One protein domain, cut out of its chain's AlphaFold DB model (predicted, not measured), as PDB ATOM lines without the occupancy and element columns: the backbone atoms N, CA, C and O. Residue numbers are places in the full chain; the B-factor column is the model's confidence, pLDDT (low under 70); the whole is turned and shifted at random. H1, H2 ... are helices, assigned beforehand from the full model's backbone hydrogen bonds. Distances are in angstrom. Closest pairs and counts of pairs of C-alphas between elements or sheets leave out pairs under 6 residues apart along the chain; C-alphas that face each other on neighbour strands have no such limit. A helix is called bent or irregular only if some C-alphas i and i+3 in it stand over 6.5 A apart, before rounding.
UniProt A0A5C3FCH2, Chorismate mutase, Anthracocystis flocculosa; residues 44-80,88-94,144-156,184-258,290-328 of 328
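This is residues 44 to 80, 88 to 94, 144 to 156, 184 to 258 and 290 to 328 of the 328 residues of the protein "Chorismate mutase" of Anthracocystis flocculosa (UniProt A0A5C3FCH2). This is a long helical body in which H1 runs along much of the length, H4 and H5 follow one another back along it, and the long, nearly straight H9 runs beside H8 at one end and then crosses over the H4-H5 turn. A hairpin of H6 and H7 closes the other end, with H7 packing on the later arm of H9, while short H2 packs on H4 and short H3 on the first arm of H9. The printed part has 171 residues, with nine named helices, H1 to H9 in order, and no named strand; the class is all helix. It is compact, with a radius of gyration of the C-alphas of 17.9 A, yet elongated, spanning 55 by 35 by 27 A.

Residues 58 to 72 of H1, residues 44 to 74, touch H4, residues 184 to 203, opposite ways at a shallow tilt of 21 degrees; the closest C-alphas, Arg 72 and Ala 190, are 5.3 A apart. Residues 44 to 55 of H1 touch H5, residues 205 to 215, opposite ways at 23 degrees, closest at Leu 51 and Ala 211, 5.0 A. H2, residues 88 to 94, touches H4, closest at the C-alphas of Cys 90 and Met 188, 6.4 A. H6, residues 217 to 225, and H7, residues 229 to 236, form a hairpin, closest at Leu 223 and Leu 232, 6.3 A. H9, residues 290 to 324, is the hub, touching five helices; by its hydrogen bonds it was assigned as one helix, but it is bent, with C-alphas 308 and 311 7.1 A apart, into H9a, residues 290 to 308, and H9b, residues 311 to 324, at 20 degrees. H8, residues 239 to 257, touches H9a opposite ways at a shallow tilt of 30 degrees, closest at Val 253 and Ala 299, 5.5 A. H1, H8 and H9a form a bundle, three helices side by side. H3, residues 144 to 153, touches H9a, closest at Asn 153 and Asn 301, 6.1 A. H9b touches H4, H5 and H7, at Ile 202 and Thr 314 coming to 4.6 A. Every O i to N i+4 pair is within hydrogen-bond range in H1, H3, H4, H5, H7, H8, H9a and H9b, against 2 of 3 in H2 and 3 of 5 in H6.

H1 measures 45.5 A from C-alpha 44 at (-56.562, 24.272, -7.691) to C-alpha 74; H4 measures 28.5 A, H8 and H9a 26.8 A each, and H9b 20.2 A, ending at C-alpha 324 at (-50.354, 23.738, -29.842).

The C-alphas of Pro 290 and Asp 328, the farthest apart, are 59.4 A apart. The printed part has four cuts: C-alphas 80 and 88 are 16.9 A apart across the first, C-alphas 94 and 144 are 17.4 A apart across the second, C-alphas 156 and 184 are 12.1 A apart across the third, and C-alphas 258 and 290 are 12.1 A apart across the fourth. The links printed whole, from H4 through H8, are tight. Mean pLDDT of the printed part is 88.3; residues 44, 77 to 80, 88 to 94, 144 and 184 are under 70.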
ATOM      1  N   GLY A  44     -56.756  22.853  -7.983       65.56
ATOM      2  CA  GLY A  44     -56.562  24.272  -7.691       65.56
ATOM      3  C   GLY A  44     -55.220  24.626  -7.033       65.56
ATOM      4  O   GLY A  44     -54.733  25.735  -7.239       65.56
ATOM      5  N   GLY A  45     -54.606  23.713  -6.269       78.44
ATOM      6  CA  GLY A  45     -53.328  23.964  -5.589       78.44
ATOM      7  C   GLY A  45     -52.162  24.083  -6.570       78.44
ATOM      8  O   GLY A  45     -51.365  25.019  -6.487       78.44
ATOM      9  N   ASP A  46     -52.131  23.194  -7.560       86.31
ATOM     10  CA  ASP A  46     -51.076  23.161  -8.576       86.31
ATOM     11  C   ASP A  46     -51.149  24.383  -9.504       86.31
ATOM     12  O   ASP A  46     -50.124  24.978  -9.838       86.31
ATOM     13  N   ALA A  47     -52.359  24.830  -9.866       89.12
ATOM     14  CA  ALA A  47     -52.551  26.015 -10.702       89.12
ATOM     15  C   ALA A  47     -52.026  27.299 -10.029       89.12
ATOM     16  O   ALA A  47     -51.323  28.092 -10.658       89.12
ATOM     17  N   ALA A  48     -52.316  27.491  -8.738       90.75
ATOM     18  CA  ALA A  48     -51.832  28.646  -7.982       90.75
ATOM     19  C   ALA A  48     -50.300  28.649  -7.836       90.75
ATOM     20  O   ALA A  48     -49.663  29.703  -7.954       90.75
ATOM     21  N   ALA A  49     -49.699  27.474  -7.628       93.06
ATOM     22  CA  ALA A  49     -48.249  27.321  -7.569       93.06
ATOM     23  C   ALA A  49     -47.586  27.662  -8.915       93.06
ATOM     24  O   ALA A  49     -46.617  28.423  -8.940       93.06
ATOM     25  N   LEU A  50     -48.144  27.183 -10.034       92.75
ATOM     26  CA  LEU A  50     -47.647  27.490 -11.382       92.75
ATOM     27  C   LEU A  50     -47.713  28.987 -11.702       92.75
ATOM     28  O   LEU A  50     -46.748  29.543 -12.225       92.75
ATOM     29  N   LEU A  51     -48.812  29.661 -11.353       92.31
ATOM     30  CA  LEU A  51     -48.945  31.111 -11.545       92.31
ATOM     31  C   LEU A  51     -47.930  31.893 -10.718       92.31
ATOM     32  O   LEU A  51     -47.341  32.855 -11.209       92.31
ATOM     33  N   THR A  52     -47.717  31.476  -9.470       94.81
ATOM     34  CA  THR A  52     -46.739  32.106  -8.579       94.81
ATOM     35  C   THR A  52     -45.324  31.933  -9.130       94.81
ATOM     36  O   THR A  52     -44.578  32.904  -9.216       94.81
ATOM     37  N   ALA A  53     -44.977  30.726  -9.585       93.31
ATOM     38  CA  ALA A  53     -43.684  30.451 -10.204       93.31
ATOM     39  C   ALA A  53     -43.472  31.274 -11.487       93.31
ATOM     40  O   ALA A  53     -42.426  31.903 -11.644       93.31
ATOM     41  N   ALA A  54     -44.475  31.332 -12.371       92.19
ATOM     42  CA  ALA A  54     -44.412  32.134 -13.591       92.19
ATOM     43  C   ALA A  54     -44.242  33.628 -13.274       92.19
ATOM     44  O   ALA A  54     -43.418  34.302 -13.891       92.19
ATOM     45  N   ARG A  55     -44.966  34.147 -12.275       93.88
ATOM     46  CA  ARG A  55     -44.838  35.537 -11.828       93.88
ATOM     47  C   ARG A  55     -43.440  35.849 -11.299       93.88
ATOM     48  O   ARG A  55     -42.866  36.849 -11.717       93.88
ATOM     49  N   ASN A  56     -42.895  35.003 -10.428       95.38
ATOM     50  CA  ASN A  56     -41.552  35.207  -9.883       95.38
ATOM     51  C   ASN A  56     -40.509  35.208 -11.006       95.38
ATOM     52  O   ASN A  56     -39.699  36.124 -11.088       95.38
ATOM     53  N   LYS A  57     -40.604  34.260 -11.947       93.81
ATOM     54  CA  LYS A  57     -39.711  34.187 -13.111       93.81
ATOM     55  C   LYS A  57     -39.800  35.438 -13.995       93.81
ATOM     56  O   LYS A  57     -38.778  35.924 -14.480       93.81
ATOM     57  N   LEU A  58     -41.008  35.977 -14.196       94.38
ATOM     58  CA  LEU A  58     -41.222  37.239 -14.914       94.38
ATOM     59  C   LEU A  58     -40.566  38.423 -14.197       94.38
ATOM     60  O   LEU A  58     -39.933  39.239 -14.863       94.38
ATOM     61  N   GLU A  59     -40.728  38.527 -12.876       95.25
ATOM     62  CA  GLU A  59     -40.166  39.613 -12.064       95.25
ATOM     63  C   GLU A  59     -38.627  39.534 -12.000       95.25
ATOM     64  O   GLU A  59     -37.961  40.539 -12.232       95.25
ATOM     65  N   GLU A  60     -38.055  38.344 -11.802       94.94
ATOM     66  CA  GLU A  60     -36.600  38.118 -11.808       94.94
ATOM     67  C   GLU A  60     -35.969  38.452 -13.167       94.94
ATOM     68  O   GLU A  60     -34.940  39.128 -13.245       94.94
ATOM     69  N   THR A  61     -36.605  38.016 -14.260       94.44
ATOM     70  CA  THR A  61     -36.111  38.289 -15.619       94.44
ATOM     71  C   THR A  61     -36.286  39.761 -15.993       94.44
ATOM     72  O   THR A  61     -35.427  40.322 -16.671       94.44
ATOM     73  N   GLU A  62     -37.366  40.411 -15.539       96.88
ATOM     74  CA  GLU A  62     -37.555  41.862 -15.655       96.88
ATOM     75  C   GLU A  62     -36.394  42.601 -14.980       96.88
ATOM     76  O   GLU A  62     -35.755  43.427 -15.624       96.88
ATOM     77  N   ASP A  63     -36.061  42.262 -13.737       96.81
ATOM     78  CA  ASP A  63     -34.987  42.925 -12.990       96.81
ATOM     79  C   ASP A  63     -33.623  42.751 -13.665       96.81
ATOM     80  O   ASP A  63     -32.903  43.732 -13.880       96.81
ATOM     81  N   ALA A  64     -33.293  41.523 -14.073       95.56
ATOM     82  CA  ALA A  64     -32.067  41.234 -14.810       95.56
ATOM     83  C   ALA A  64     -31.992  42.027 -16.125       95.56
ATOM     84  O   ALA A  64     -30.953  42.621 -16.440       95.56
ATOM     85  N   LEU A  65     -33.098  42.077 -16.878       95.94
ATOM     86  CA  LEU A  65     -33.188  42.828 -18.126       95.94
ATOM     87  C   LEU A  65     -32.958  44.318 -17.880       95.94
ATOM     88  O   LEU A  65     -32.092  44.911 -18.518       95.94
ATOM     89  N   LEU A  66     -33.674  44.927 -16.936       96.38
ATOM     90  CA  LEU A  66     -33.543  46.352 -16.637       96.38
ATOM     91  C   LEU A  66     -32.114  46.720 -16.209       96.38
ATOM     92  O   LEU A  66     -31.578  47.721 -16.686       96.38
ATOM     93  N   HIS A  67     -31.457  45.900 -15.385       95.31
ATOM     94  CA  HIS A  67     -30.048  46.105 -15.039       95.31
ATOM     95  C   HIS A  67     -29.129  46.043 -16.264       95.31
ATOM     96  O   HIS A  67     -28.249  46.897 -16.409       95.31
ATOM     97  N   SER A  68     -29.348  45.076 -17.159       93.94
ATOM     98  CA  SER A  68     -28.593  44.963 -18.410       93.94
ATOM     99  C   SER A  68     -28.794  46.188 -19.310       93.94
ATOM    100  O   SER A  68     -27.812  46.759 -19.786       93.94
ATOM    101  N   LEU A  69     -30.037  46.662 -19.464       94.06
ATOM    102  CA  LEU A  69     -30.364  47.849 -20.257       94.06
ATOM    103  C   LEU A  69     -29.711  49.109 -19.680       94.06
ATOM    104  O   LEU A  69     -29.139  49.895 -20.431       94.06
ATOM    105  N   ILE A  70     -29.750  49.300 -18.358       93.44
ATOM    106  CA  ILE A  70     -29.109  50.447 -17.690       93.44
ATOM    107  C   ILE A  70     -27.592  50.395 -17.877       93.44
ATOM    108  O   ILE A  70     -26.974  51.413 -18.199       93.44
ATOM    109  N   ALA A  71     -26.979  49.221 -17.700       90.88
ATOM    110  CA  ALA A  71     -25.552  49.037 -17.940       90.88
ATOM    111  C   ALA A  71     -25.199  49.374 -19.394       90.88
ATOM    112  O   ALA A  71     -24.270  50.146 -19.635       90.88
ATOM    113  N   ARG A  72     -25.988  48.884 -20.361       89.06
ATOM    114  CA  ARG A  72     -25.791  49.187 -21.781       89.06
ATOM    115  C   ARG A  72     -25.989  50.665 -22.104       89.06
ATOM    116  O   ARG A  72     -25.221  51.208 -22.899       89.06
ATOM    117  N   GLY A  73     -26.990  51.308 -21.510       88.50
ATOM    118  CA  GLY A  73     -27.293  52.722 -21.717       88.50
ATOM    119  C   GLY A  73     -26.158  53.638 -21.259       88.50
ATOM    120  O   GLY A  73     -25.957  54.689 -21.863       88.50
ATOM    121  N   LYS A  74     -25.403  53.241 -20.222       88.06
ATOM    122  CA  LYS A  74     -24.258  53.999 -19.678       88.06
ATOM    123  C   LYS A  74     -22.995  53.904 -20.536       88.06
ATOM    124  O   LYS A  74     -22.168  54.816 -20.497       88.06
ATOM    125  N   LEU A  75     -22.828  52.819 -21.289       84.38
ATOM    126  CA  LEU A  75     -21.708  52.665 -22.215       84.38
ATOM    127  C   LEU A  75     -21.897  53.576 -23.431       84.38
ATOM    128  O   LEU A  75     -23.028  53.883 -23.801       84.38
ATOM    129  N   ALA A  76     -20.801  54.010 -24.058       75.00
ATOM    130  CA  ALA A  76     -20.871  54.792 -25.290       75.00
ATOM    131  C   ALA A  76     -21.595  54.003 -26.406       75.00
ATOM    132  O   ALA A  76     -21.892  52.815 -26.274       75.00
ATOM    133  N   GLY A  77     -22.001  54.681 -27.478       64.25
ATOM    134  CA  GLY A  77     -22.612  54.025 -28.633       64.25
ATOM    135  C   GLY A  77     -21.563  53.712 -29.696       64.25
ATOM    136  O   GLY A  77     -21.104  54.627 -30.371       64.25
ATOM    137  N   VAL A  78     -21.209  52.441 -29.900       56.56
ATOM    138  CA  VAL A  78     -20.344  52.011 -31.020       56.56
ATOM    139  C   VAL A  78     -21.046  52.071 -32.387       56.56
ATOM    140  O   VAL A  78     -20.378  52.182 -33.415       56.56
ATOM    141  N   HIS A  79     -22.382  52.091 -32.432       57.62
ATOM    142  CA  HIS A  79     -23.170  51.966 -33.671       57.62
ATOM    143  C   HIS A  79     -23.395  53.282 -34.444       57.62
ATOM    144  O   HIS A  79     -24.454  53.496 -35.024       57.62
ATOM    145  N   GLY A  80     -22.394  54.165 -34.483       43.16
ATOM    146  CA  GLY A  80     -22.423  55.394 -35.293       43.16
ATOM    147  C   GLY A  80     -22.030  55.210 -36.768       43.16
ATOM    148  O   GLY A  80     -22.035  56.178 -37.523       43.16
ATOM    149  N   HIS A  88     -21.770  39.826 -36.991       46.19
ATOM    150  CA  HIS A  88     -20.876  38.666 -37.007       46.19
ATOM    151  C   HIS A  88     -19.984  38.604 -35.755       46.19
ATOM    152  O   HIS A  88     -19.757  37.517 -35.229       46.19
ATOM    153  N   GLY A  89     -19.570  39.755 -35.210       50.16
ATOM    154  CA  GLY A  89     -18.825  39.811 -33.949       50.16
ATOM    155  C   GLY A  89     -19.676  39.415 -32.740       50.16
ATOM    156  O   GLY A  89     -19.194  38.742 -31.830       50.16
ATOM    157  N   CYS A  90     -20.969  39.755 -32.747       49.00
ATOM    158  CA  CYS A  90     -21.900  39.327 -31.704       49.00
ATOM    159  C   CYS A  90     -22.147  37.818 -31.748       49.00
ATOM    160  O   CYS A  90     -22.215  37.200 -30.691       49.00
ATOM    161  N   ALA A  91     -22.243  37.206 -32.932       52.84
ATOM    162  CA  ALA A  91     -22.497  35.771 -33.064       52.84
ATOM    163  C   ALA A  91     -21.417  34.912 -32.382       52.84
ATOM    164  O   ALA A  91     -21.740  33.936 -31.706       52.84
ATOM    165  N   ASP A  92     -20.143  35.286 -32.501       54.31
ATOM    166  CA  ASP A  92     -19.052  34.563 -31.837       54.31
ATOM    167  C   ASP A  92     -19.021  34.812 -30.324       54.31
ATOM    168  O   ASP A  92     -18.738  33.897 -29.549       54.31
ATOM    169  N   VAL A  93     -19.418  36.010 -29.882       54.69
ATOM    170  CA  VAL A  93     -19.644  36.295 -28.458       54.69
ATOM    171  C   VAL A  93     -20.793  35.444 -27.908       54.69
ATOM    172  O   VAL A  93     -20.625  34.824 -26.860       54.69
ATOM    173  N   PHE A  94     -21.915  35.329 -28.625       54.16
ATOM    174  CA  PHE A  94     -23.051  34.488 -28.238       54.16
ATOM    175  C   PHE A  94     -22.668  33.012 -28.117       54.16
ATOM    176  O   PHE A  94     -23.042  32.377 -27.137       54.16
ATOM    177  N   SER A 144     -35.565  42.413 -36.612       68.62
ATOM    178  CA  SER A 144     -34.943  43.615 -37.167       68.62
ATOM    179  C   SER A 144     -35.558  44.902 -36.610       68.62
ATOM    180  O   SER A 144     -34.888  45.931 -36.593       68.62
ATOM    181  N   THR A 145     -36.813  44.861 -36.153       79.06
ATOM    182  CA  THR A 145     -37.504  46.011 -35.559       79.06
ATOM    183  C   THR A 145     -37.113  46.214 -34.097       79.06
ATOM    184  O   THR A 145     -36.822  47.347 -33.719       79.06
ATOM    185  N   ILE A 146     -37.047  45.145 -33.289       80.38
ATOM    186  CA  ILE A 146     -36.576  45.231 -31.894       80.38
ATOM    187  C   ILE A 146     -35.121  45.683 -31.864       80.38
ATOM    188  O   ILE A 146     -34.789  46.592 -31.108       80.38
ATOM    189  N   ASP A 147     -34.276  45.107 -32.718       78.88
ATOM    190  CA  ASP A 147     -32.863  45.466 -32.802       78.88
ATOM    191  C   ASP A 147     -32.709  46.937 -33.195       78.88
ATOM    192  O   ASP A 147     -32.009  47.695 -32.521       78.88
ATOM    193  N   ARG A 148     -33.431  47.384 -34.234       79.12
ATOM    194  CA  ARG A 148     -33.450  48.800 -34.635       79.12
ATOM    195  C   ARG A 148     -33.907  49.706 -33.499       79.12
ATOM    196  O   ARG A 148     -33.244  50.705 -33.234       79.12
ATOM    197  N   PHE A 149     -34.994  49.363 -32.809       83.94
ATOM    198  CA  PHE A 149     -35.482  50.153 -31.681       83.94
ATOM    199  C   PHE A 149     -34.457  50.201 -30.542       83.94
ATOM    200  O   PHE A 149     -34.179  51.277 -30.014       83.94
ATOM    201  N   PHE A 150     -33.877  49.057 -30.181       84.81
ATOM    202  CA  PHE A 150     -32.893  48.922 -29.114       84.81
ATOM    203  C   PHE A 150     -31.656  49.783 -29.384       84.81
ATOM    204  O   PHE A 150     -31.276  50.610 -28.553       84.81
ATOM    205  N   TYR A 151     -31.057  49.651 -30.565       83.31
ATOM    206  CA  TYR A 151     -29.863  50.418 -30.904       83.31
ATOM    207  C   TYR A 151     -30.150  51.910 -31.101       83.31
ATOM    208  O   TYR A 151     -29.292  52.724 -30.776       83.31
ATOM    209  N   ALA A 152     -31.343  52.283 -31.572       81.88
ATOM    210  CA  ALA A 152     -31.705  53.687 -31.761       81.88
ATOM    211  C   ALA A 152     -32.066  54.413 -30.452       81.88
ATOM    212  O   ALA A 152     -31.756  55.593 -30.311       81.88
ATOM    213  N   ASN A 153     -32.729  53.737 -29.504       84.38
ATOM    214  CA  ASN A 153     -33.368  54.402 -28.358       84.38
ATOM    215  C   ASN A 153     -32.768  54.037 -26.993       84.38
ATOM    216  O   ASN A 153     -32.972  54.770 -26.025       84.38
ATOM    217  N   ILE A 154     -32.062  52.907 -26.886       85.81
ATOM    218  CA  ILE A 154     -31.519  52.401 -25.614       85.81
ATOM    219  C   ILE A 154     -29.993  52.504 -25.593       85.81
ATOM    220  O   ILE A 154     -29.415  52.966 -24.605       85.81
ATOM    221  N   ALA A 155     -29.324  52.073 -26.666       79.94
ATOM    222  CA  ALA A 155     -27.867  52.031 -26.716       79.94
ATOM    223  C   ALA A 155     -27.259  53.441 -26.594       79.94
ATOM    224  O   ALA A 155     -27.489  54.312 -27.427       79.94
ATOM    225  N   GLY A 156     -26.474  53.671 -25.537       76.06
ATOM    226  CA  GLY A 156     -25.803  54.952 -25.297       76.06
ATOM    227  C   GLY A 156     -26.693  56.093 -24.799       76.06
ATOM    228  O   GLY A 156     -26.184  57.190 -24.574       76.06
ATOM    229  N   THR A 184     -15.568  48.561 -26.839       68.88
ATOM    230  CA  THR A 184     -16.366  47.836 -27.842       68.88
ATOM    231  C   THR A 184     -16.767  46.443 -27.361       68.88
ATOM    232  O   THR A 184     -17.916  46.045 -27.545       68.88
ATOM    233  N   ARG A 185     -15.878  45.702 -26.680       71.25
ATOM    234  CA  ARG A 185     -16.219  44.378 -26.131       71.25
ATOM    235  C   ARG A 185     -17.252  44.453 -25.008       71.25
ATOM    236  O   ARG A 185     -18.187  43.656 -25.009       71.25
ATOM    237  N   ALA A 186     -17.109  45.389 -24.071       77.81
ATOM    238  CA  ALA A 186     -18.083  45.585 -22.997       77.81
ATOM    239  C   ALA A 186     -19.464  45.967 -23.552       77.81
ATOM    240  O   ALA A 186     -20.479  45.441 -23.099       77.81
ATOM    241  N   GLU A 187     -19.506  46.823 -24.574       77.94
ATOM    242  CA  GLU A 187     -20.740  47.197 -25.266       77.94
ATOM    243  C   GLU A 187     -21.400  46.028 -25.986       77.94
ATOM    244  O   GLU A 187     -22.614  45.846 -25.863       77.94
ATOM    245  N   MET A 188     -20.618  45.228 -26.716       77.12
ATOM    246  CA  MET A 188     -21.121  44.033 -27.390       77.12
ATOM    247  C   MET A 188     -21.683  43.034 -26.380       77.12
ATOM    248  O   MET A 188     -22.803  42.573 -26.566       77.12
ATOM    249  N   LEU A 189     -20.961  42.767 -25.286       81.81
ATOM    250  CA  LEU A 189     -21.405  41.858 -24.224       81.81
ATOM    251  C   LEU A 189     -22.690  42.349 -23.545       81.81
ATOM    252  O   LEU A 189     -23.615  41.567 -23.323       81.81
ATOM    253  N   ALA A 190     -22.769  43.645 -23.235       84.62
ATOM    254  CA  ALA A 190     -23.965  44.236 -22.644       84.62
ATOM    255  C   ALA A 190     -25.160  44.166 -23.607       84.62
ATOM    256  O   ALA A 190     -26.261  43.818 -23.186       84.62
ATOM    257  N   SER A 191     -24.937  44.430 -24.900       82.44
ATOM    258  CA  SER A 191     -25.979  44.346 -25.935       82.44
ATOM    259  C   SER A 191     -26.458  42.908 -26.124       82.44
ATOM    260  O   SER A 191     -27.661  42.659 -26.095       82.44
ATOM    261  N   SER A 192     -25.534  41.948 -26.235       81.06
ATOM    262  CA  SER A 192     -25.875  40.531 -26.371       81.06
ATOM    263  C   SER A 192     -26.656  40.022 -25.166       81.06
ATOM    264  O   SER A 192     -27.639  39.307 -25.331       81.06
ATOM    265  N   LEU A 193     -26.270  40.439 -23.955       85.94
ATOM    266  CA  LEU A 193     -26.976  40.074 -22.731       85.94
ATOM    267  C   LEU A 193     -28.383  40.686 -22.684       85.94
ATOM    268  O   LEU A 193     -29.333  39.985 -22.350       85.94
ATOM    269  N   SER A 194     -28.535  41.962 -23.046       89.44
ATOM    270  CA  SER A 194     -29.847  42.623 -23.093       89.44
ATOM    271  C   SER A 194     -30.793  41.918 -24.064       89.44
ATOM    272  O   SER A 194     -31.933  41.622 -23.715       89.44
ATOM    273  N   LEU A 195     -30.308  41.601 -25.263       85.50
ATOM    274  CA  LEU A 195     -31.076  40.895 -26.285       85.50
ATOM    275  C   LEU A 195     -31.423  39.458 -25.862       85.50
ATOM    276  O   LEU A 195     -32.556  39.011 -26.041       85.50
ATOM    277  N   GLN A 196     -30.487  38.754 -25.226       84.94
ATOM    278  CA  GLN A 196     -30.737  37.435 -24.652       84.94
ATOM    279  C   GLN A 196     -31.849  37.483 -23.592       84.94
ATOM    280  O   GLN A 196     -32.786  36.689 -23.641       84.94
ATOM    281  N   LEU A 197     -31.799  38.458 -22.681       89.75
ATOM    282  CA  LEU A 197     -32.807  38.630 -21.631       89.75
ATOM    283  C   LEU A 197     -34.174  39.052 -22.187       89.75
ATOM    284  O   LEU A 197     -35.202  38.623 -21.668       89.75
ATOM    285  N   ILE A 198     -34.208  39.840 -23.268       91.50
ATOM    286  CA  ILE A 198     -35.432  40.122 -24.037       91.50
ATOM    287  C   ILE A 198     -36.040  38.812 -24.550       91.50
ATOM    288  O   ILE A 198     -37.235  38.576 -24.373       91.50
ATOM    289  N   SER A 199     -35.210  37.936 -25.121       86.25
ATOM    290  CA  SER A 199     -35.628  36.606 -25.568       86.25
ATOM    291  C   SER A 199     -36.225  35.792 -24.434       86.25
ATOM    292  O   SER A 199     -37.346  35.302 -24.560       86.25
ATOM    293  N   ASP A 200     -35.480  35.643 -23.335       87.44
ATOM    294  CA  ASP A 200     -35.895  34.871 -22.164       87.44
ATOM    295  C   ASP A 200     -37.236  35.386 -21.640       87.44
ATOM    296  O   ASP A 200     -38.162  34.609 -21.410       87.44
ATOM    297  N   ARG A 201     -37.387  36.711 -21.559       94.38
ATOM    298  CA  ARG A 201     -38.614  37.348 -21.092       94.38
ATOM    299  C   ARG A 201     -39.828  37.021 -21.958       94.38
ATOM    300  O   ARG A 201     -40.909  36.828 -21.400       94.38
ATOM    301  N   ILE A 202     -39.668  36.974 -23.280       92.00
ATOM    302  CA  ILE A 202     -40.744  36.588 -24.204       92.00
ATOM    303  C   ILE A 202     -41.095  35.107 -24.009       92.00
ATOM    304  O   ILE A 202     -42.273  34.770 -23.914       92.00
ATOM    305  N   HIS A 203     -40.088  34.238 -23.866       89.00
ATOM    306  CA  HIS A 203     -40.264  32.784 -23.752       89.00
ATOM    307  C   HIS A 203     -40.977  32.335 -22.478       89.00
ATOM    308  O   HIS A 203     -41.658  31.311 -22.481       89.00
ATOM    309  N   ILE A 204     -40.916  33.131 -21.406       92.56
ATOM    310  CA  ILE A 204     -41.710  32.884 -20.193       92.56
ATOM    311  C   ILE A 204     -43.224  32.862 -20.495       92.56
ATOM    312  O   ILE A 204     -43.987  32.291 -19.717       92.56
ATOM    313  N   GLY A 205     -43.668  33.395 -21.642       92.38
ATOM    314  CA  GLY A 205     -45.040  33.248 -22.133       92.38
ATOM    315  C   GLY A 205     -45.539  31.796 -22.158       92.38
ATOM    316  O   GLY A 205     -46.706  31.554 -21.871       92.38
ATOM    317  N   GLU A 206     -44.672  30.805 -22.386       92.00
ATOM    318  CA  GLU A 206     -45.054  29.389 -22.293       92.00
ATOM    319  C   GLU A 206     -45.501  28.995 -20.872       92.00
ATOM    320  O   GLU A 206     -46.564  28.396 -20.679       92.00
ATOM    321  N   ASP A 207     -44.712  29.365 -19.863       92.88
ATOM    322  CA  ASP A 207     -45.010  29.066 -18.461       92.88
ATOM    323  C   ASP A 207     -46.272  29.808 -18.001       92.88
ATOM    324  O   ASP A 207     -47.112  29.243 -17.297       92.88
ATOM    325  N   VAL A 208     -46.446  31.053 -18.457       95.12
ATOM    326  CA  VAL A 208     -47.647  31.859 -18.201       95.12
ATOM    327  C   VAL A 208     -48.879  31.205 -18.820       95.12
ATOM    328  O   VAL A 208     -49.900  31.066 -18.146       95.12
ATOM    329  N   ALA A 209     -48.795  30.757 -20.072       94.62
ATOM    330  CA  ALA A 209     -49.894  30.085 -20.747       94.62
ATOM    331  C   ALA A 209     -50.262  28.760 -20.069       94.62
ATOM    332  O   ALA A 209     -51.444  28.482 -19.865       94.62
ATOM    333  N   ARG A 210     -49.266  27.965 -19.652       93.75
ATOM    334  CA  ARG A 210     -49.482  26.730 -18.882       93.75
ATOM    335  C   ARG A 210     -50.203  27.016 -17.564       93.75
ATOM    336  O   ARG A 210     -51.157  26.316 -17.225       93.75
ATOM    337  N   ALA A 211     -49.780  28.053 -16.849       94.88
ATOM    338  CA  ALA A 211     -50.380  28.453 -15.585       94.88
ATOM    339  C   ALA A 211     -51.826  28.963 -15.759       94.88
ATOM    340  O   ALA A 211     -52.719  28.532 -15.028       94.88
ATOM    341  N   LYS A 212     -52.087  29.803 -16.773       94.88
ATOM    342  CA  LYS A 212     -53.439  30.283 -17.118       94.88
ATOM    343  C   LYS A 212     -54.364  29.143 -17.541       94.88
ATOM    344  O   LYS A 212     -55.505  29.094 -17.094       94.88
ATOM    345  N   LEU A 213     -53.867  28.195 -18.341       94.81
ATOM    346  CA  LEU A 213     -54.637  27.015 -18.731       94.81
ATOM    347  C   LEU A 213     -54.989  26.153 -17.520       94.81
ATOM    348  O   LEU A 213     -56.116  25.688 -17.431       94.81
ATOM    349  N   ALA A 214     -54.063  25.946 -16.582       93.25
ATOM    350  CA  ALA A 214     -54.350  25.207 -15.353       93.25
ATOM    351  C   ALA A 214     -55.416  25.907 -14.489       93.25
ATOM    352  O   ALA A 214     -56.247  25.235 -13.880       93.25
ATOM    353  N   GLN A 215     -55.412  27.243 -14.464       93.94
ATOM    354  CA  GLN A 215     -56.354  28.051 -13.692       93.94
ATOM    355  C   GLN A 215     -57.760  28.105 -14.308       93.94
ATOM    356  O   GLN A 215     -58.740  27.961 -13.579       93.94
ATOM    357  N   ASP A 216     -57.872  28.322 -15.622       93.56
ATOM    358  CA  ASP A 216     -59.150  28.528 -16.317       93.56
ATOM    359  C   ASP A 216     -59.272  27.671 -17.586       93.56
ATOM    360  O   ASP A 216     -59.330  28.147 -18.726       93.56
ATOM    361  N   ARG A 217     -59.337  26.352 -17.382       93.94
ATOM    362  CA  ARG A 217     -59.587  25.394 -18.472       93.94
ATOM    363  C   ARG A 217     -60.943  25.607 -19.139       93.94
ATOM    364  O   ARG A 217     -61.065  25.372 -20.337       93.94
ATOM    365  N   GLN A 218     -61.958  26.007 -18.371       93.81
ATOM    366  CA  GLN A 218     -63.342  26.084 -18.845       93.81
ATOM    367  C   GLN A 218     -63.516  27.164 -19.913       93.81
ATOM    368  O   GLN A 218     -64.218  26.927 -20.893       93.81
ATOM    369  N   THR A 219     -62.844  28.307 -19.759       94.75
ATOM    370  CA  THR A 219     -62.886  29.387 -20.751       94.75
ATOM    371  C   THR A 219     -61.927  29.136 -21.914       94.75
ATOM    372  O   THR A 219     -62.278  29.379 -23.068       94.75
ATOM    373  N   LEU A 220     -60.714  28.635 -21.642       96.06
ATOM    374  CA  LEU A 220     -59.667  28.528 -22.663       96.06
ATOM    375  C   LEU A 220     -59.842  27.322 -23.593       96.06
ATOM    376  O   LEU A 220     -59.598  27.447 -24.792       96.06
ATOM    377  N   CYS A 221     -60.291  26.166 -23.097       96.06
ATOM    378  CA  CYS A 221     -60.394  24.962 -23.927       96.06
ATOM    379  C   CYS A 221     -61.374  25.078 -25.111       96.06
ATOM    380  O   CYS A 221     -61.001  24.644 -26.203       96.06
ATOM    381  N   PRO A 222     -62.568  25.691 -24.978       96.62
ATOM    382  CA  PRO A 222     -63.444  25.940 -26.124       96.62
ATOM    383  C   PRO A 222     -62.788  26.806 -27.208       96.62
ATOM    384  O   PRO A 222     -62.922  26.512 -28.393       96.62
ATOM    385  N   LEU A 223     -62.032  27.838 -26.810       96.88
ATOM    386  CA  LEU A 223     -61.315  28.721 -27.737       96.88
ATOM    387  C   LEU A 223     -60.169  27.987 -28.448       96.88
ATOM    388  O   LEU A 223     -59.985  28.146 -29.654       96.88
ATOM    389  N   ILE A 224     -59.437  27.134 -27.721       95.88
ATOM    390  CA  ILE A 224     -58.382  26.273 -28.279       95.88
ATOM    391  C   ILE A 224     -58.976  25.291 -29.296       95.88
ATOM    392  O   ILE A 224     -58.455  25.167 -30.406       95.88
ATOM    393  N   ALA A 225     -60.087  24.630 -28.951       95.31
ATOM    394  CA  ALA A 225     -60.774  23.686 -29.830       95.31
ATOM    395  C   ALA A 225     -61.301  24.363 -31.107       95.31
ATOM    396  O   ALA A 225     -61.174  23.808 -32.197       95.31
ATOM    397  N   ALA A 226     -61.819  25.588 -30.985       96.12
ATOM    398  CA  ALA A 226     -62.269  26.404 -32.110       96.12
ATOM    399  C   ALA A 226     -61.122  27.041 -32.919       96.12
ATOM    400  O   ALA A 226     -61.390  27.666 -33.944       96.12
ATOM    401  N   ARG A 227     -59.859  26.898 -32.482       95.56
ATOM    402  CA  ARG A 227     -58.683  27.580 -33.059       95.56
ATOM    403  C   ARG A 227     -58.843  29.108 -33.121       95.56
ATOM    404  O   ARG A 227     -58.268  29.756 -33.994       95.56
ATOM    405  N   ASP A 228     -59.593  29.692 -32.186       96.19
ATOM    406  CA  ASP A 228     -59.874  31.129 -32.159       96.19
ATOM    407  C   ASP A 228     -58.710  31.909 -31.532       96.19
ATOM    408  O   ASP A 228     -58.679  32.190 -30.331       96.19
ATOM    409  N   SER A 229     -57.726  32.271 -32.358       94.50
ATOM    410  CA  SER A 229     -56.559  33.039 -31.916       94.50
ATOM    411  C   SER A 229     -56.936  34.416 -31.357       94.50
ATOM    412  O   SER A 229     -56.318  34.871 -30.396       94.50
ATOM    413  N   GLN A 230     -57.950  35.082 -31.916       95.88
ATOM    414  CA  GLN A 230     -58.370  36.411 -31.465       95.88
ATOM    415  C   GLN A 230     -59.104  36.343 -30.126       95.88
ATOM    416  O   GLN A 230     -58.875  37.186 -29.253       95.88
ATOM    417  N   GLY A 231     -59.962  35.338 -29.952       95.69
ATOM    418  CA  GLY A 231     -60.601  35.034 -28.677       95.69
ATOM    419  C   GLY A 231     -59.574  34.722 -27.595       95.69
ATOM    420  O   GLY A 231     -59.670  35.266 -26.496       95.69
ATOM    421  N   LEU A 232     -58.541  33.937 -27.921       95.31
ATOM    422  CA  LEU A 232     -57.453  33.629 -26.990       95.31
ATOM    423  C   LEU A 232     -56.676  34.875 -26.568       95.31
ATOM    424  O   LEU A 232     -56.495  35.060 -25.369       95.31
ATOM    425  N   VAL A 233     -56.285  35.757 -27.502       95.25
ATOM    426  CA  VAL A 233     -55.623  37.034 -27.160       95.25
ATOM    427  C   VAL A 233     -56.465  37.813 -26.145       95.25
ATOM    428  O   VAL A 233     -55.965  38.208 -25.098       95.25
ATOM    429  N   LYS A 234     -57.767  37.977 -26.407       95.69
ATOM    430  CA  LYS A 234     -58.667  38.708 -25.499       95.69
ATOM    431  C   LYS A 234     -58.814  38.033 -24.136       95.69
ATOM    432  O   LYS A 234     -58.921  38.735 -23.136       95.69
ATOM    433  N   ALA A 235     -58.839  36.702 -24.095       94.88
ATOM    434  CA  ALA A 235     -58.994  35.939 -22.861       94.88
ATOM    435  C   ALA A 235     -57.739  35.984 -21.976       94.88
ATOM    436  O   ALA A 235     -57.856  35.998 -20.752       94.88
ATOM    437  N   VAL A 236     -56.540  36.012 -22.571       93.75
ATOM    438  CA  VAL A 236     -55.279  36.016 -21.811       93.75
ATOM    439  C   VAL A 236     -54.785  37.422 -21.457       93.75
ATOM    440  O   VAL A 236     -53.984  37.553 -20.527       93.75
ATOM    441  N   THR A 237     -55.235  38.463 -22.160       94.38
ATOM    442  CA  THR A 237     -54.843  39.858 -21.916       94.38
ATOM    443  C   THR A 237     -55.525  40.436 -20.674       94.38
ATOM    444  O   THR A 237     -56.744  40.381 -20.519       94.38
ATOM    445  N   ASN A 238     -54.733  41.070 -19.805       94.25
ATOM    446  CA  ASN A 238     -55.224  41.828 -18.657       94.25
ATOM    447  C   ASN A 238     -54.614  43.233 -18.674       94.25
ATOM    448  O   ASN A 238     -53.495  43.445 -18.208       94.25
ATOM    449  N   THR A 239     -55.377  44.205 -19.177       93.25
ATOM    450  CA  THR A 239     -54.919  45.592 -19.360       93.25
ATOM    451  C   THR A 239     -54.488  46.255 -18.052       93.25
ATOM    452  O   THR A 239     -53.553  47.052 -18.036       93.25
ATOM    453  N   THR A 240     -55.128  45.910 -16.930       95.81
ATOM    454  CA  THR A 240     -54.759  46.429 -15.605       95.81
ATOM    455  C   THR A 240     -53.391  45.908 -15.174       95.81
ATOM    456  O   THR A 240     -52.571  46.662 -14.654       95.81
ATOM    457  N   GLN A 241     -53.121  44.621 -15.409       93.94
ATOM    458  CA  GLN A 241     -51.821  44.024 -15.113       93.94
ATOM    459  C   GLN A 241     -50.728  44.589 -16.025       93.94
ATOM    460  O   GLN A 241     -49.637  44.881 -15.543       93.94
ATOM    461  N   GLU A 242     -51.017  44.777 -17.313       95.38
ATOM    462  CA  GLU A 242     -50.080  45.378 -18.266       95.38
ATOM    463  C   GLU A 242     -49.694  46.797 -17.845       95.38
ATOM    464  O   GLU A 242     -48.505  47.101 -17.755       95.38
ATOM    465  N   GLN A 243     -50.667  47.635 -17.479       96.62
ATOM    466  CA  GLN A 243     -50.380  48.982 -16.988       96.62
ATOM    467  C   GLN A 243     -49.541  48.952 -15.700       96.62
ATOM    468  O   GLN A 243     -48.557  49.681 -15.589       96.62
ATOM    469  N   ALA A 244     -49.854  48.052 -14.761       96.00
ATOM    470  CA  ALA A 244     -49.075  47.896 -13.534       96.00
ATOM    471  C   ALA A 244     -47.618  47.464 -13.799       96.00
ATOM    472  O   ALA A 244     -46.711  47.878 -13.074       96.00
ATOM    473  N   VAL A 245     -47.373  46.642 -14.827       96.31
ATOM    474  CA  VAL A 245     -46.016  46.289 -15.277       96.31
ATOM    475  C   VAL A 245     -45.306  47.524 -15.833       96.31
ATOM    476  O   VAL A 245     -44.176  47.795 -15.435       96.31
ATOM    477  N   LEU A 246     -45.964  48.307 -16.694       97.56
ATOM    478  CA  LEU A 246     -45.377  49.510 -17.296       97.56
ATOM    479  C   LEU A 246     -45.020  50.578 -16.254       97.56
ATOM    480  O   LEU A 246     -43.942  51.170 -16.333       97.56
ATOM    481  N   ASP A 247     -45.886  50.801 -15.267       97.31
ATOM    482  CA  ASP A 247     -45.644  51.758 -14.181       97.31
ATOM    483  C   ASP A 247     -44.496  51.290 -13.275       97.31
ATOM    484  O   ASP A 247     -43.667  52.088 -12.825       97.31
ATOM    485  N   ARG A 248     -44.418  49.977 -13.016       97.31
ATOM    486  CA  ARG A 248     -43.336  49.377 -12.228       97.31
ATOM    487  C   ARG A 248     -41.996  49.472 -12.948       97.31
ATOM    488  O   ARG A 248     -41.022  49.871 -12.314       97.31
ATOM    489  N   VAL A 249     -41.946  49.140 -14.239       97.00
ATOM    490  CA  VAL A 249     -40.734  49.240 -15.067       97.00
ATOM    491  C   VAL A 249     -40.225  50.676 -15.088       97.00
ATOM    492  O   VAL A 249     -39.060  50.906 -14.771       97.00
ATOM    493  N   LEU A 250     -41.106  51.644 -15.365       96.06
ATOM    494  CA  LEU A 250     -40.751  53.062 -15.365       96.06
ATOM    495  C   LEU A 250     -40.143  53.476 -14.017       96.06
ATOM    496  O   LEU A 250     -39.050  54.036 -13.969       96.06
ATOM    497  N   ARG A 251     -40.803  53.123 -12.907       96.56
ATOM    498  CA  ARG A 251     -40.318  53.420 -11.553       96.56
ATOM    499  C   ARG A 251     -38.952  52.790 -11.268       96.56
ATOM    500  O   ARG A 251     -38.073  53.481 -10.755       96.56
ATOM    501  N   LYS A 252     -38.767  51.501 -11.574       96.50
ATOM    502  CA  LYS A 252     -37.500  50.782 -11.351       96.50
ATOM    503  C   LYS A 252     -36.363  51.436 -12.127       96.50
ATOM    504  O   LYS A 252     -35.333  51.743 -11.537       96.50
ATOM    505  N   VAL A 253     -36.571  51.727 -13.412       95.69
ATOM    506  CA  VAL A 253     -35.543  52.352 -14.255       95.69
ATOM    507  C   VAL A 253     -35.181  53.742 -13.747       95.69
ATOM    508  O   VAL A 253     -33.991  54.029 -13.615       95.69
ATOM    509  N   SER A 254     -36.159  54.578 -13.391       93.00
ATOM    510  CA  SER A 254     -35.891  55.917 -12.853       93.00
ATOM    511  C   SER A 254     -35.071  55.872 -11.559       93.00
ATOM    512  O   SER A 254     -34.147  56.665 -11.393       93.00
ATOM    513  N   ILE A 255     -35.356  54.918 -10.664       93.06
ATOM    514  CA  ILE A 255     -34.620  54.760  -9.400       93.06
ATOM    515  C   ILE A 255     -33.212  54.197  -9.643       93.06
ATOM    516  O   ILE A 255     -32.243  54.711  -9.097       93.06
ATOM    517  N   TRP A 256     -33.077  53.146 -10.452       94.06
ATOM    518  CA  TRP A 256     -31.801  52.442 -10.646       94.06
ATOM    519  C   TRP A 256     -30.824  53.173 -11.572       94.06
ATOM    520  O   TRP A 256     -29.616  52.936 -11.517       94.06
ATOM    521  N   SER A 257     -31.334  54.057 -12.430       88.44
ATOM    522  CA  SER A 257     -30.506  54.887 -13.311       88.44
ATOM    523  C   SER A 257     -29.982  56.137 -12.607       88.44
ATOM    524  O   SER A 257     -28.962  56.681 -13.037       88.44
ATOM    525  N   ALA A 258     -30.640  56.577 -11.529       85.75
ATOM    526  CA  ALA A 258     -30.220  57.732 -10.753       85.75
ATOM    527  C   ALA A 258     -28.826  57.518 -10.152       85.75
ATOM    528  O   ALA A 258     -28.515  56.478  -9.564       85.75
ATOM    529  N   PRO A 290     -29.325  68.118 -16.751       74.81
ATOM    530  CA  PRO A 290     -29.244  67.374 -18.001       74.81
ATOM    531  C   PRO A 290     -29.208  65.863 -17.756       74.81
ATOM    532  O   PRO A 290     -29.701  65.111 -18.592       74.81
ATOM    533  N   ASP A 291     -28.709  65.398 -16.607       82.19
ATOM    534  CA  ASP A 291     -28.720  63.975 -16.273       82.19
ATOM    535  C   ASP A 291     -30.136  63.483 -15.940       82.19
ATOM    536  O   ASP A 291     -30.529  62.397 -16.376       82.19
ATOM    537  N   ALA A 292     -30.943  64.293 -15.247       86.81
ATOM    538  CA  ALA A 292     -32.326  63.949 -14.921       86.81
ATOM    539  C   ALA A 292     -33.193  63.809 -16.185       86.81
ATOM    540  O   ALA A 292     -33.912  62.819 -16.329       86.81
ATOM    541  N   ALA A 293     -33.062  64.738 -17.138       88.69
ATOM    542  CA  ALA A 293     -33.792  64.681 -18.409       88.69
ATOM    543  C   ALA A 293     -33.424  63.438 -19.244       88.69
ATOM    544  O   ALA A 293     -34.270  62.833 -19.913       88.69
ATOM    545  N   ARG A 294     -32.156  63.016 -19.190       89.06
ATOM    546  CA  ARG A 294     -31.665  61.824 -19.898       89.06
ATOM    547  C   ARG A 294     -32.144  60.536 -19.248       89.06
ATOM    548  O   ARG A 294     -32.535  59.616 -19.962       89.06
ATOM    549  N   ILE A 295     -32.170  60.487 -17.915       91.44
ATOM    550  CA  ILE A 295     -32.753  59.368 -17.166       91.44
ATOM    551  C   ILE A 295     -34.241  59.228 -17.487       91.44
ATOM    552  O   ILE A 295     -34.693  58.118 -17.758       91.44
ATOM    553  N   GLU A 296     -34.992  60.329 -17.506       92.38
ATOM    554  CA  GLU A 296     -36.416  60.309 -17.846       92.38
ATOM    555  C   GLU A 296     -36.649  59.813 -19.279       92.38
ATOM    556  O   GLU A 296     -37.442  58.897 -19.502       92.38
ATOM    557  N   THR A 297     -35.900  60.351 -20.245       92.81
ATOM    558  CA  THR A 297     -35.965  59.910 -21.648       92.81
ATOM    559  C   THR A 297     -35.648  58.419 -21.775       92.81
ATOM    560  O   THR A 297     -36.383  57.675 -22.423       92.81
ATOM    561  N   PHE A 298     -34.590  57.953 -21.109       93.19
ATOM    562  CA  PHE A 298     -34.214  56.545 -21.100       93.19
ATOM    563  C   PHE A 298     -35.297  55.656 -20.480       93.19
ATOM    564  O   PHE A 298     -35.656  54.631 -21.059       93.19
ATOM    565  N   ALA A 299     -35.858  56.052 -19.337       95.19
ATOM    566  CA  ALA A 299     -36.921  55.311 -18.666       95.19
ATOM    567  C   ALA A 299     -38.175  55.198 -19.548       95.19
ATOM    568  O   ALA A 299     -38.753  54.113 -19.660       95.19
ATOM    569  N   ASN A 300     -38.536  56.276 -20.248       95.50
ATOM    570  CA  ASN A 300     -39.624  56.279 -21.221       95.50
ATOM    571  C   ASN A 300     -39.334  55.349 -22.411       95.50
ATOM    572  O   ASN A 300     -40.211  54.584 -22.814       95.50
ATOM    573  N   ASN A 301     -38.105  55.336 -22.934       94.44
ATOM    574  CA  ASN A 301     -37.714  54.434 -24.021       94.44
ATOM    575  C   ASN A 301     -37.770  52.958 -23.595       94.44
ATOM    576  O   ASN A 301     -38.255  52.113 -24.349       94.44
ATOM    577  N   VAL A 302     -37.336  52.637 -22.371       96.06
ATOM    578  CA  VAL A 302     -37.463  51.279 -21.819       96.06
ATOM    579  C   VAL A 302     -38.936  50.906 -21.639       96.06
ATOM    580  O   VAL A 302     -39.341  49.809 -22.015       96.06
ATOM    581  N   GLN A 303     -39.778  51.807 -21.133       96.44
ATOM    582  CA  GLN A 303     -41.215  51.547 -21.033       96.44
ATOM    583  C   GLN A 303     -41.847  51.295 -22.416       96.44
ATOM    584  O   GLN A 303     -42.665  50.384 -22.565       96.44
ATOM    585  N   GLN A 304     -41.444  52.050 -23.443       95.69
ATOM    586  CA  GLN A 304     -41.891  51.833 -24.821       95.69
ATOM    587  C   GLN A 304     -41.445  50.474 -25.370       95.69
ATOM    588  O   GLN A 304     -42.265  49.798 -25.990       95.69
ATOM    589  N   LEU A 305     -40.216  50.027 -25.077       94.81
ATOM    590  CA  LEU A 305     -39.752  48.678 -25.424       94.81
ATOM    591  C   LEU A 305     -40.699  47.603 -24.865       94.81
ATOM    592  O   LEU A 305     -41.097  46.676 -25.576       94.81
ATOM    593  N   PHE A 306     -41.105  47.749 -23.600       96.69
ATOM    594  CA  PHE A 306     -42.042  46.824 -22.962       96.69
ATOM    595  C   PHE A 306     -43.425  46.859 -23.611       96.69
ATOM    596  O   PHE A 306     -43.987  45.811 -23.930       96.69
ATOM    597  N   LYS A 307     -43.961  48.064 -23.821       96.38
ATOM    598  CA  LYS A 307     -45.310  48.283 -24.348       96.38
ATOM    599  C   LYS A 307     -45.462  47.832 -25.801       96.38
ATOM    600  O   LYS A 307     -46.471  47.225 -26.140       96.38
ATOM    601  N   GLN A 308     -44.500  48.162 -26.659       94.44
ATOM    602  CA  GLN A 308     -44.597  47.928 -28.102       94.44
ATOM    603  C   GLN A 308     -44.148  46.523 -28.503       94.44
ATOM    604  O   GLN A 308     -44.692  45.971 -29.457       94.44
ATOM    605  N   PHE A 309     -43.183  45.941 -27.784       93.25
ATOM    606  CA  PHE A 309     -42.556  44.685 -28.195       93.25
ATOM    607  C   PHE A 309     -42.752  43.572 -27.169       93.25
ATOM    608  O   PHE A 309     -43.382  42.567 -27.485       93.25
ATOM    609  N   LEU A 310     -42.262  43.729 -25.935       93.75
ATOM    610  CA  LEU A 310     -42.188  42.597 -25.000       93.75
ATOM    611  C   LEU A 310     -43.558  42.048 -24.599       93.75
ATOM    612  O   LEU A 310     -43.757  40.835 -24.650       93.75
ATOM    613  N   ILE A 311     -44.495  42.912 -24.198       95.00
ATOM    614  CA  ILE A 311     -45.835  42.480 -23.781       95.00
ATOM    615  C   ILE A 311     -46.571  41.824 -24.964       95.00
ATOM    616  O   ILE A 311     -46.922  40.651 -24.827       95.00
ATOM    617  N   PRO A 312     -46.705  42.470 -26.145       94.50
ATOM    618  CA  PRO A 312     -47.381  41.853 -27.287       94.50
ATOM    619  C   PRO A 312     -46.755  40.533 -27.747       94.50
ATOM    620  O   PRO A 312     -47.482  39.585 -28.028       94.50
ATOM    621  N   LEU A 313     -45.421  40.440 -27.805       91.94
ATOM    622  CA  LEU A 313     -44.738  39.214 -28.236       91.94
ATOM    623  C   LEU A 313     -44.894  38.077 -27.224       91.94
ATOM    624  O   LEU A 313     -45.075  36.930 -27.625       91.94
ATOM    625  N   THR A 314     -44.889  38.385 -25.922       93.94
ATOM    626  CA  THR A 314     -45.187  37.387 -24.880       93.94
ATOM    627  C   THR A 314     -46.614  36.860 -25.052       93.94
ATOM    628  O   THR A 314     -46.822  35.651 -25.067       93.94
ATOM    629  N   THR A 315     -47.592  37.749 -25.261       94.62
ATOM    630  CA  THR A 315     -48.993  37.364 -25.496       94.62
ATOM    631  C   THR A 315     -49.157  36.523 -26.763       94.62
ATOM    632  O   THR A 315     -49.902  35.546 -26.763       94.62
ATOM    633  N   GLN A 316     -48.449  36.855 -27.845       92.56
ATOM    634  CA  GLN A 316     -48.455  36.037 -29.060       92.56
ATOM    635  C   GLN A 316     -47.911  34.634 -28.789       92.56
ATOM    636  O   GLN A 316     -48.517  33.656 -29.227       92.56
ATOM    637  N   LEU A 317     -46.813  34.521 -28.035       91.88
ATOM    638  CA  LEU A 317     -46.257  33.223 -27.669       91.88
ATOM    639  C   LEU A 317     -47.221  32.410 -26.801       91.88
ATOM    640  O   LEU A 317     -47.388  31.216 -27.046       91.88
ATOM    641  N   GLU A 318     -47.892  33.052 -25.841       94.00
ATOM    642  CA  GLU A 318     -48.935  32.411 -25.036       94.00
ATOM    643  C   GLU A 318     -50.002  31.772 -25.937       94.00
ATOM    644  O   GLU A 318     -50.330  30.597 -25.784       94.00
ATOM    645  N   VAL A 319     -50.506  32.515 -26.927       94.88
ATOM    646  CA  VAL A 319     -51.539  32.034 -27.859       94.88
ATOM    647  C   VAL A 319     -51.024  30.902 -28.744       94.88
ATOM    648  O   VAL A 319     -51.713  29.893 -28.901       94.88
ATOM    649  N   VAL A 320     -49.815  31.032 -29.296       93.44
ATOM    650  CA  VAL A 320     -49.182  29.981 -30.112       93.44
ATOM    651  C   VAL A 320     -49.037  28.691 -29.307       93.44
ATOM    652  O   VAL A 320     -49.373  27.614 -29.802       93.44
ATOM    653  N   TYR A 321     -48.592  28.795 -28.055       93.44
ATOM    654  CA  TYR A 321     -48.469  27.648 -27.168       93.44
ATOM    655  C   TYR A 321     -49.835  27.022 -26.857       93.44
ATOM    656  O   TYR A 321     -49.997  25.812 -27.022       93.44
ATOM    657  N   LEU A 322     -50.848  27.819 -26.498       94.31
ATOM    658  CA  LEU A 322     -52.202  27.315 -26.222       94.31
ATOM    659  C   LEU A 322     -52.814  26.595 -27.430       94.31
ATOM    660  O   LEU A 322     -53.408  25.533 -27.270       94.31
ATOM    661  N   LEU A 323     -52.615  27.118 -28.642       93.88
ATOM    662  CA  LEU A 323     -53.068  26.481 -29.883       93.88
ATOM    663  C   LEU A 323     -52.305  25.188 -30.215       93.88
ATOM    664  O   LEU A 323     -52.784  24.382 -31.016       93.88
ATOM    665  N   SER A 324     -51.116  24.977 -29.649       92.06
ATOM    666  CA  SER A 324     -50.354  23.738 -29.842       92.06
ATOM    667  C   SER A 324     -50.838  22.591 -28.945       92.06
ATOM    668  O   SER A 324     -50.597  21.423 -29.257       92.06
ATOM    669  N   ILE A 325     -51.555  22.908 -27.863       92.06
ATOM    670  CA  ILE A 325     -52.067  21.938 -26.895       92.06
ATOM    671  C   ILE A 325     -53.414  21.375 -27.363       92.06
ATOM    672  O   ILE A 325     -54.220  22.058 -27.992       92.06
ATOM    673  N   LYS A 326     -53.679  20.109 -27.025       89.50
ATOM    674  CA  LYS A 326     -55.005  19.497 -27.153       89.50
ATOM    675  C   LYS A 326     -55.730  19.574 -25.810       89.50
ATOM    676  O   LYS A 326     -55.182  19.160 -24.790       89.50
ATOM    677  N   CYS A 327     -56.938  20.132 -25.812       85.38
ATOM    678  CA  CYS A 327     -57.856  20.011 -24.688       85.38
ATOM    679  C   CYS A 327     -58.740  18.787 -24.921       85.38
ATOM    680  O   CYS A 327     -59.593  18.825 -25.806       85.38
ATOM    681  N   ASP A 328     -58.499  17.738 -24.138       72.25
ATOM    682  CA  ASP A 328     -59.411  16.603 -23.979       72.25
ATOM    683  C   ASP A 328     -60.511  16.922 -22.951       72.25
ATOM    684  O   ASP A 328     -60.224  17.692 -21.990       72.25
TER     685      ASP A 328